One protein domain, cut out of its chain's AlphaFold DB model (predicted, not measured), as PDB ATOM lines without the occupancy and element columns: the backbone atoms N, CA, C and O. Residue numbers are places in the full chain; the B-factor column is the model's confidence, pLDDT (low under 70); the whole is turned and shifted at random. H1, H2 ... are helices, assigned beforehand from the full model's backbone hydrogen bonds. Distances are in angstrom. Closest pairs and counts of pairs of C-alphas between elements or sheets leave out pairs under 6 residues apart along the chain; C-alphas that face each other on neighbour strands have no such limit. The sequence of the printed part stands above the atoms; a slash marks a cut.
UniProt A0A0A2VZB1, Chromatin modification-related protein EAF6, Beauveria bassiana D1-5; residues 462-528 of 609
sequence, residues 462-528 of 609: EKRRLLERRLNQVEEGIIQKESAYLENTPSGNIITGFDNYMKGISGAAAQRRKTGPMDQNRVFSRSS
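AT A GLANCE: This is residues 462 to 528 of the 609 residues of the protein "Chromatin modification-related protein EAF6" of Beauveria bassiana D1-5 (UniProt A0A0A2VZB1). What shape does the printed part make? One long helix, H1, makes most of a rod-like outline; beyond its last residue the chain goes on to two short helices, H2 and H3, then folds back in a loose loop until the short helix H4 packs on residues 475 to 482 of H1. Residues 462 to 470 of H1 stick out free at one end, away from H2 and H3 at the other. What is it built of, and how large is it? The 67 residues printed include four named helices, H1, H2, H3 and H4 in that order, with no named strand, and the class is all helix. The whole is only just loose, close to extended, with a radius of gyration of the C-alphas of 16.1 A and spans of 56 by 17 by 15 A.

IN THESE COORDINATES: Where does the first helix run? H1 is residues 462 to 488, from C-alpha 462 at (2.221, 17.553, -3.177) to C-alpha 488 at (-35.491, 26.538, 1.976), a length of 39.1 A. Which helices follow? H2 is residues 499 to 503, 6.2 A long, and H3 is residues 508 to 511, 5.2 A long. Where is the last helix? H4 is residues 523 to 527, 6.0 A long, and ends with C-alpha 527 at (-22.834, 15.617, -11.059).

HOW THE PARTS SIT: Which helices touch? H1 touches H4 with its residues 475 to 482 alone; the closest C-alphas, those of Ile 479 and Ser 525, are 5.8 A apart, and the centres are 11.2 A apart. Which stay apart? H2 and H3 touch no helix; they are only just apart from each other, at 8.2 A between their closest C-alphas. What do the backbones show? In H1, H2 and H4 every O i to N i+4 pair is within hydrogen-bond range, while H3 is too short for such a pair and its one O i to N i+3 pair is not within range.

THE WHOLE: How far does it reach? The two C-alphas farthest apart, those of Glu 462 and Ser 506, are 55.9 A apart. Without residues 462 to 470, which stand free, the body of 58 residues spans 42 by 17 by 15 A. Is the chain cut, and which link is long? The printed part has no cut; the link from H3 to H4, with 11 residues, is long, that from H1 to H2 is short and that from H2 to H3 is tight. Where is confidence low? The mean pLDDT of the printed part is 80.3, and residues 502 to 519 are under 70.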
ATOM      1  N   GLU A 462       2.677  16.439  -4.012       97.56
ATOM      2  CA  GLU A 462       2.221  17.553  -3.177       97.56
ATOM      3  C   GLU A 462       1.188  18.430  -3.898       97.56
ATOM      4  O   GLU A 462       0.132  18.736  -3.336       97.56
ATOM      5  N   LYS A 463       1.424  18.747  -5.175       97.31
ATOM      6  CA  LYS A 463       0.474  19.463  -6.035       97.31
ATOM      7  C   LYS A 463      -0.840  18.696  -6.184       97.31
ATOM      8  O   LYS A 463      -1.906  19.302  -6.090       97.31
ATOM      9  N   ARG A 464      -0.783  17.368  -6.336       96.44
ATOM     10  CA  ARG A 464      -1.965  16.495  -6.311       96.44
ATOM     11  C   ARG A 464      -2.713  16.610  -4.976       96.44
ATOM     12  O   ARG A 464      -3.900  16.912  -4.995       96.44
ATOM     13  N   ARG A 465      -2.027  16.487  -3.833       97.12
ATOM     14  CA  ARG A 465      -2.626  16.648  -2.487       97.12
ATOM     15  C   ARG A 465      -3.205  18.043  -2.230       97.12
ATOM     16  O   ARG A 465      -4.079  18.204  -1.379       97.12
ATOM     17  N   LEU A 466      -2.690  19.082  -2.887       97.38
ATOM     18  CA  LEU A 466      -3.259  20.431  -2.830       97.38
ATOM     19  C   LEU A 466      -4.548  20.527  -3.657       97.38
ATOM     20  O   LEU A 466      -5.537  21.077  -3.174       97.38
ATOM     21  N   LEU A 467      -4.553  19.961  -4.867       95.56
ATOM     22  CA  LEU A 467      -5.736  19.915  -5.728       95.56
ATOM     23  C   LEU A 467      -6.849  19.048  -5.126       95.56
ATOM     24  O   LEU A 467      -7.990  19.488  -5.130       95.56
ATOM     25  N   GLU A 468      -6.530  17.896  -4.533       94.00
ATOM     26  CA  GLU A 468      -7.492  17.045  -3.811       94.00
ATOM     27  C   GLU A 468      -8.138  17.798  -2.632       94.00
ATOM     28  O   GLU A 468      -9.356  17.775  -2.478       94.00
ATOM     29  N   ARG A 469      -7.359  18.560  -1.846       95.56
ATOM     30  CA  ARG A 469      -7.912  19.416  -0.777       95.56
ATOM     31  C   ARG A 469      -8.814  20.528  -1.314       95.56
ATOM     32  O   ARG A 469      -9.878  20.760  -0.746       95.56
ATOM     33  N   ARG A 470      -8.411  21.205  -2.395       95.19
ATOM     34  CA  ARG A 470      -9.225  22.261  -3.023       95.19
ATOM     35  C   ARG A 470     -10.513  21.698  -3.625       95.19
ATOM     36  O   ARG A 470     -11.548  22.343  -3.516       95.19
ATOM     37  N   LEU A 471     -10.449  20.518  -4.241       93.62
ATOM     38  CA  LEU A 471     -11.617  19.821  -4.767       93.62
ATOM     39  C   LEU A 471     -12.599  19.528  -3.630       93.62
ATOM     40  O   LEU A 471     -13.729  19.990  -3.692       93.62
ATOM     41  N   ASN A 472     -12.144  18.888  -2.546       90.81
ATOM     42  CA  ASN A 472     -12.995  18.572  -1.396       90.81
ATOM     43  C   ASN A 472     -13.698  19.812  -0.808       90.81
ATOM     44  O   ASN A 472     -14.870  19.725  -0.464       90.81
ATOM     45  N   GLN A 473     -13.023  20.967  -0.742       95.00
ATOM     46  CA  GLN A 473     -13.638  22.233  -0.306       95.00
ATOM     47  C   GLN A 473     -14.754  22.718  -1.247       95.00
ATOM     48  O   GLN A 473     -15.753  23.272  -0.791       95.00
ATOM     49  N   VAL A 474     -14.596  22.527  -2.561       94.31
ATOM     50  CA  VAL A 474     -15.628  22.869  -3.552       94.31
ATOM     51  C   VAL A 474     -16.805  21.896  -3.462       94.31
ATOM     52  O   VAL A 474     -17.944  22.348  -3.425       94.31
ATOM     53  N   GLU A 475     -16.542  20.591  -3.356       92.81
ATOM     54  CA  GLU A 475     -17.570  19.554  -3.177       92.81
ATOM     55  C   GLU A 475     -18.402  19.783  -1.909       92.81
ATOM     56  O   GLU A 475     -19.631  19.771  -1.950       92.81
ATOM     57  N   GLU A 476     -17.743  20.070  -0.783       92.69
ATOM     58  CA  GLU A 476     -18.410  20.407   0.475       92.69
ATOM     59  C   GLU A 476     -19.270  21.676   0.332       92.69
ATOM     60  O   GLU A 476     -20.430  21.690   0.749       92.69
ATOM     61  N   GLY A 477     -18.757  22.711  -0.342       95.62
ATOM     62  CA  GLY A 477     -19.515  23.927  -0.645       95.62
ATOM     63  C   GLY A 477     -20.727  23.697  -1.561       95.62
ATOM     64  O   GLY A 477     -21.754  24.356  -1.384       95.62
ATOM     65  N   ILE A 478     -20.645  22.757  -2.510       93.25
ATOM     66  CA  ILE A 478     -21.779  22.334  -3.351       93.25
ATOM     67  C   ILE A 478     -22.833  21.637  -2.485       93.25
ATOM     68  O   ILE A 478     -23.994  22.046  -2.503       93.25
ATOM     69  N   ILE A 479     -22.431  20.652  -1.672       90.56
ATOM     70  CA  ILE A 479     -23.333  19.898  -0.784       90.56
ATOM     71  C   ILE A 479     -24.052  20.830   0.202       90.56
ATOM     72  O   ILE A 479     -25.259  20.683   0.417       90.56
ATOM     73  N   GLN A 480     -23.347  21.803   0.788       93.44
ATOM     74  CA  GLN A 480     -23.932  22.782   1.712       93.44
ATOM     75  C   GLN A 480     -24.978  23.666   1.017       93.44
ATOM     76  O   GLN A 480     -26.117  23.745   1.482       93.44
ATOM     77  N   LYS A 481     -24.631  24.281  -0.124       94.00
ATOM     78  CA  LYS A 481     -25.551  25.146  -0.890       94.00
ATOM     79  C   LYS A 481     -26.769  24.386  -1.404       94.00
ATOM     80  O   LYS A 481     -27.882  24.903  -1.359       94.00
ATOM     81  N   GLU A 482     -26.571  23.155  -1.860       91.75
ATOM     82  CA  GLU A 482     -27.647  22.292  -2.334       91.75
ATOM     83  C   GLU A 482     -28.580  21.859  -1.196       91.75
ATOM     84  O   GLU A 482     -29.797  21.873  -1.372       91.75
ATOM     85  N   SER A 483     -28.043  21.554  -0.007       89.25
ATOM     86  CA  SER A 483     -28.867  21.271   1.181       89.25
ATOM     87  C   SER A 483     -29.710  22.488   1.564       89.25
ATOM     88  O   SER A 483     -30.930  22.376   1.639       89.25
ATOM     89  N   ALA A 484     -29.086  23.667   1.686       92.25
ATOM     90  CA  ALA A 484     -29.781  24.912   2.007       92.25
ATOM     91  C   ALA A 484     -30.867  25.266   0.972       92.25
ATOM     92  O   ALA A 484     -31.958  25.701   1.337       92.25
ATOM     93  N   TYR A 485     -30.616  25.035  -0.321       91.75
ATOM     94  CA  TYR A 485     -31.622  25.240  -1.366       91.75
ATOM     95  C   TYR A 485     -32.815  24.279  -1.235       91.75
ATOM     96  O   TYR A 485     -33.967  24.704  -1.352       91.75
ATOM     97  N   LEU A 486     -32.565  22.991  -0.981       88.62
ATOM     98  CA  LEU A 486     -33.627  21.994  -0.824       88.62
ATOM     99  C   LEU A 486     -34.450  22.223   0.455       88.62
ATOM    100  O   LEU A 486     -35.674  22.093   0.414       88.62
ATOM    101  N   GLU A 487     -33.803  22.614   1.554       87.44
ATOM    102  CA  GLU A 487     -34.446  22.929   2.837       87.44
ATOM    103  C   GLU A 487     -35.288  24.211   2.767       87.44
ATOM    104  O   GLU A 487     -36.437  24.215   3.214       87.44
ATOM    105  N   ASN A 488     -34.772  25.270   2.131       87.38
ATOM    106  CA  ASN A 488     -35.491  26.538   1.976       87.38
ATOM    107  C   ASN A 488     -36.641  26.467   0.957       87.38
ATOM    108  O   ASN A 488     -37.513  27.338   0.968       87.38
ATOM    109  N   THR A 489     -36.685  25.437   0.100       88.38
ATOM    110  CA  THR A 489     -37.683  25.329  -0.981       88.38
ATOM    111  C   THR A 489     -38.551  24.046  -0.903       88.38
ATOM    112  O   THR A 489     -38.640  23.280  -1.868       88.38
ATOM    113  N   PRO A 490     -39.259  23.785   0.222       81.50
ATOM    114  CA  PRO A 490     -39.925  22.504   0.505       81.50
ATOM    115  C   PRO A 490     -41.319  22.345  -0.133       81.50
ATOM    116  O   PRO A 490     -42.023  21.362   0.137       81.50
ATOM    117  N   SER A 491     -41.779  23.331  -0.906       79.50
ATOM    118  CA  SER A 491     -43.132  23.385  -1.490       79.50
ATOM    119  C   SER A 491     -43.128  23.390  -3.023       79.50
ATOM    120  O   SER A 491     -44.165  23.625  -3.631       79.50
ATOM    121  N   GLY A 492     -41.983  23.083  -3.635       82.12
ATOM    122  CA  GLY A 492     -41.731  23.106  -5.077       82.12
ATOM    123  C   GLY A 492     -40.398  23.799  -5.343       82.12
ATOM    124  O   GLY A 492     -40.064  24.743  -4.643       82.12
ATOM    125  N   ASN A 493     -39.605  23.326  -6.294       85.88
ATOM    126  CA  ASN A 493     -38.283  23.893  -6.576       85.88
ATOM    127  C   ASN A 493     -37.929  23.704  -8.058       85.88
ATOM    128  O   ASN A 493     -38.658  23.036  -8.787       85.88
ATOM    129  N   ILE A 494     -36.810  24.267  -8.520       87.50
ATOM    130  CA  ILE A 494     -36.413  24.199  -9.941       87.50
ATOM    131  C   ILE A 494     -36.195  22.741 -10.405       87.50
ATOM    132  O   ILE A 494     -36.385  22.430 -11.575       87.50
ATOM    133  N   ILE A 495     -35.863  21.835  -9.480       85.31
ATOM    134  CA  ILE A 495     -35.541  20.423  -9.748       85.31
ATOM    135  C   ILE A 495     -36.807  19.554  -9.876       85.31
ATOM    136  O   ILE A 495     -36.844  18.624 -10.676       85.31
ATOM    137  N   THR A 496     -37.853  19.852  -9.098       82.12
ATOM    138  CA  THR A 496     -39.094  19.050  -8.999       82.12
ATOM    139  C   THR A 496     -40.343  19.759  -9.532       82.12
ATOM    140  O   THR A 496     -41.420  19.164  -9.556       82.12
ATOM    141  N   GLY A 497     -40.204  21.012  -9.969       84.75
ATOM    142  CA  GLY A 497     -41.288  21.871 -10.435       84.75
ATOM    143  C   GLY A 497     -41.983  22.659  -9.318       84.75
ATOM    144  O   GLY A 497     -41.915  22.334  -8.129       84.75
ATOM    145  N   PHE A 498     -42.701  23.711  -9.722       85.25
ATOM    146  CA  PHE A 498     -43.493  24.566  -8.830       85.25
ATOM    147  C   PHE A 498     -44.965  24.120  -8.699       85.25
ATOM    148  O   PHE A 498     -45.726  24.747  -7.963       85.25
ATOM    149  N   ASP A 499     -45.379  23.013  -9.331       79.75
ATOM    150  CA  ASP A 499     -46.762  22.490  -9.288       79.75
ATOM    151  C   ASP A 499     -47.292  22.256  -7.862       79.75
ATOM    152  O   ASP A 499     -48.487  22.393  -7.587       79.75
ATOM    153  N   ASN A 500     -46.388  21.938  -6.932       75.94
ATOM    154  CA  ASN A 500     -46.690  21.753  -5.516       75.94
ATOM    155  C   ASN A 500     -47.190  23.049  -4.828       75.94
ATOM    156  O   ASN A 500     -47.964  22.952  -3.873       75.94
ATOM    157  N   TYR A 501     -46.845  24.242  -5.336       71.94
ATOM    158  CA  TYR A 501     -47.413  25.516  -4.867       71.94
ATOM    159  C   TYR A 501     -48.856  25.712  -5.345       71.94
ATOM    160  O   TYR A 501     -49.693  26.187  -4.581       71.94
ATOM    161  N   MET A 502     -49.172  25.330  -6.588       64.50
ATOM    162  CA  MET A 502     -50.513  25.528  -7.157       64.50
ATOM    163  C   MET A 502     -51.536  24.492  -6.679       64.50
ATOM    164  O   MET A 502     -52.730  24.782  -6.639       64.50
ATOM    165  N   LYS A 503     -51.095  23.279  -6.321       64.94
ATOM    166  CA  LYS A 503     -52.002  22.165  -5.993       64.94
ATOM    167  C   LYS A 503     -52.391  22.059  -4.513       64.94
ATOM    168  O   LYS A 503     -53.309  21.308  -4.185       64.94
ATOM    169  N   GLY A 504     -51.730  22.820  -3.641       56.44
ATOM    170  CA  GLY A 504     -51.947  22.796  -2.196       56.44
ATOM    171  C   GLY A 504     -51.349  21.560  -1.513       56.44
ATOM    172  O   GLY A 504     -51.400  20.439  -2.014       56.44
ATOM    173  N   ILE A 505     -50.794  21.762  -0.317       59.22
ATOM    174  CA  ILE A 505     -50.075  20.727   0.456       59.22
ATOM    175  C   ILE A 505     -51.030  19.648   1.025       59.22
ATOM    176  O   ILE A 505     -50.595  18.589   1.465       59.22
ATOM    177  N   SER A 506     -52.344  19.877   0.967       58.50
ATOM    178  CA  SER A 506     -53.400  19.173   1.712       58.50
ATOM    179  C   SER A 506     -53.709  17.722   1.295       58.50
ATOM    180  O   SER A 506     -54.659  17.133   1.808       58.50
ATOM    181  N   GLY A 507     -52.972  17.136   0.348       58.00
ATOM    182  CA  GLY A 507     -53.205  15.769  -0.129       58.00
ATOM    183  C   GLY A 507     -52.257  14.749   0.506       58.00
ATOM    184  O   GLY A 507     -51.044  14.883   0.382       58.00
ATOM    185  N   ALA A 508     -52.778  13.650   1.063       55.09
ATOM    186  CA  ALA A 508     -51.961  12.575   1.655       55.09
ATOM    187  C   ALA A 508     -50.913  11.960   0.688       55.09
ATOM    188  O   ALA A 508     -49.891  11.425   1.117       55.09
ATOM    189  N   ALA A 509     -51.128  12.076  -0.628       54.44
ATOM    190  CA  ALA A 509     -50.160  11.689  -1.657       54.44
ATOM    191  C   ALA A 509     -48.953  12.648  -1.776       54.44
ATOM    192  O   ALA A 509     -47.884  12.215  -2.203       54.44
ATOM    193  N   ALA A 510     -49.099  13.922  -1.391       55.84
ATOM    194  CA  ALA A 510     -48.000  14.886  -1.318       55.84
ATOM    195  C   ALA A 510     -47.109  14.620  -0.094       55.84
ATOM    196  O   ALA A 510     -45.889  14.698  -0.205       55.84
ATOM    197  N   GLN A 511     -47.695  14.195   1.035       53.84
ATOM    198  CA  GLN A 511     -46.952  13.810   2.244       53.84
ATOM    199  C   GLN A 511     -45.898  12.725   1.944       53.84
ATOM    200  O   GLN A 511     -44.740  12.869   2.321       53.84
ATOM    201  N   ARG A 512     -46.262  11.686   1.171       53.97
ATOM    202  CA  ARG A 512     -45.338  10.597   0.776       53.97
ATOM    203  C   ARG A 512     -44.243  11.024  -0.214       53.97
ATOM    204  O   ARG A 512     -43.303  10.266  -0.410       53.97
ATOM    205  N   ARG A 513     -44.345  12.212  -0.826       54.47
ATOM    206  CA  ARG A 513     -43.286  12.835  -1.650       54.47
ATOM    207  C   ARG A 513     -42.455  13.863  -0.875       54.47
ATOM    208  O   ARG A 513     -41.477  14.373  -1.404       54.47
ATOM    209  N   LYS A 514     -42.849  14.187   0.363       52.91
ATOM    210  CA  LYS A 514     -42.190  15.186   1.218       52.91
ATOM    211  C   LYS A 514     -41.135  14.575   2.151       52.91
ATOM    212  O   LYS A 514     -40.406  15.311   2.802       52.91
ATOM    213  N   THR A 515     -41.030  13.245   2.193       49.31
ATOM    214  CA  THR A 515     -40.082  12.497   3.034       49.31
ATOM    215  C   THR A 515     -39.448  11.324   2.276       49.31
ATOM    216  O   THR A 515     -39.665  10.161   2.617       49.31
ATOM    217  N   GLY A 516     -38.665  11.636   1.239       46.47
ATOM    218  CA  GLY A 516     -37.698  10.714   0.629       46.47
ATOM    219  C   GLY A 516     -37.677  10.706  -0.909       46.47
ATOM    220  O   GLY A 516     -38.687  11.032  -1.530       46.47
ATOM    221  N   PRO A 517     -36.555  10.297  -1.535       53.41
ATOM    222  CA  PRO A 517     -35.177  10.433  -1.064       53.41
ATOM    223  C   PRO A 517     -34.652  11.825  -1.462       53.41
ATOM    224  O   PRO A 517     -34.498  12.109  -2.649       53.41
ATOM    225  N   MET A 518     -34.356  12.707  -0.494       63.66
ATOM    226  CA  MET A 518     -33.847  14.058  -0.813       63.66
ATOM    227  C   MET A 518     -32.552  14.012  -1.639       63.66
ATOM    228  O   MET A 518     -32.338  14.869  -2.492       63.66
ATOM    229  N   ASP A 519     -31.756  12.954  -1.475       66.44
ATOM    230  CA  ASP A 519     -30.528  12.710  -2.232       66.44
ATOM    231  C   ASP A 519     -30.742  12.437  -3.729       66.44
ATOM    232  O   ASP A 519     -29.785  12.475  -4.496       66.44
ATOM    233  N   GLN A 520     -31.969  12.188  -4.201       78.12
ATOM    234  CA  GLN A 520     -32.240  12.161  -5.644       78.12
ATOM    235  C   GLN A 520     -32.341  13.573  -6.236       78.12
ATOM    236  O   GLN A 520     -31.981  13.770  -7.394       78.12
ATOM    237  N   ASN A 521     -32.730  14.562  -5.426       80.62
ATOM    238  CA  ASN A 521     -32.743  15.974  -5.812       80.62
ATOM    239  C   ASN A 521     -31.374  16.650  -5.623       80.62
ATOM    240  O   ASN A 521     -31.255  17.843  -5.881       80.62
ATOM    241  N   ARG A 522     -30.334  15.913  -5.198       87.44
ATOM    242  CA  ARG A 522     -28.953  16.411  -5.091       87.44
ATOM    243  C   ARG A 522     -28.215  16.375  -6.434       87.44
ATOM    244  O   ARG A 522     -27.206  15.686  -6.586       87.44
ATOM    245  N   VAL A 523     -28.779  17.027  -7.446       85.88
ATOM    246  CA  VAL A 523     -28.294  16.970  -8.835       85.88
ATOM    247  C   VAL A 523     -26.885  17.544  -9.004       85.88
ATOM    248  O   VAL A 523     -26.118  17.010  -9.801       85.88
ATOM    249  N   PHE A 524     -26.515  18.572  -8.238       89.06
ATOM    250  CA  PHE A 524     -25.201  19.207  -8.317       89.06
ATOM    251  C   PHE A 524     -24.139  18.356  -7.630       89.06
ATOM    252  O   PHE A 524     -23.138  18.039  -8.273       89.06
ATOM    253  N   SER A 525     -24.384  17.887  -6.399       90.25
ATOM    254  CA  SER A 525     -23.460  16.954  -5.732       90.25
ATOM    255  C   SER A 525     -23.255  15.703  -6.591       90.25
ATOM    256  O   SER A 525     -22.127  15.329  -6.880       90.25
ATOM    257  N   ARG A 526     -24.337  15.101  -7.108       85.06
ATOM    258  CA  ARG A 526     -24.277  13.888  -7.948       85.06
ATOM    259  C   ARG A 526     -23.635  14.080  -9.318       85.06
ATOM    260  O   ARG A 526     -23.289  13.082  -9.946       85.06
ATOM    261  N   SER A 527     -23.518  15.316  -9.797       86.38
ATOM    262  CA  SER A 527     -22.834  15.617 -11.059       86.38
ATOM    263  C   SER A 527     -21.310  15.604 -10.925       86.38
ATOM    264  O   SER A 527     -20.613  15.516 -11.936       86.38
ATOM    265  N   SER A 528     -20.777  15.667  -9.700       82.56
ATOM    266  CA  SER A 528     -19.336  15.692  -9.505       82.56
ATOM    267  C   SER A 528     -18.718  14.304  -9.659       82.56
ATOM    268  O   SER A 528     -19.228  13.285  -9.191       82.56
TER     269      SER A 528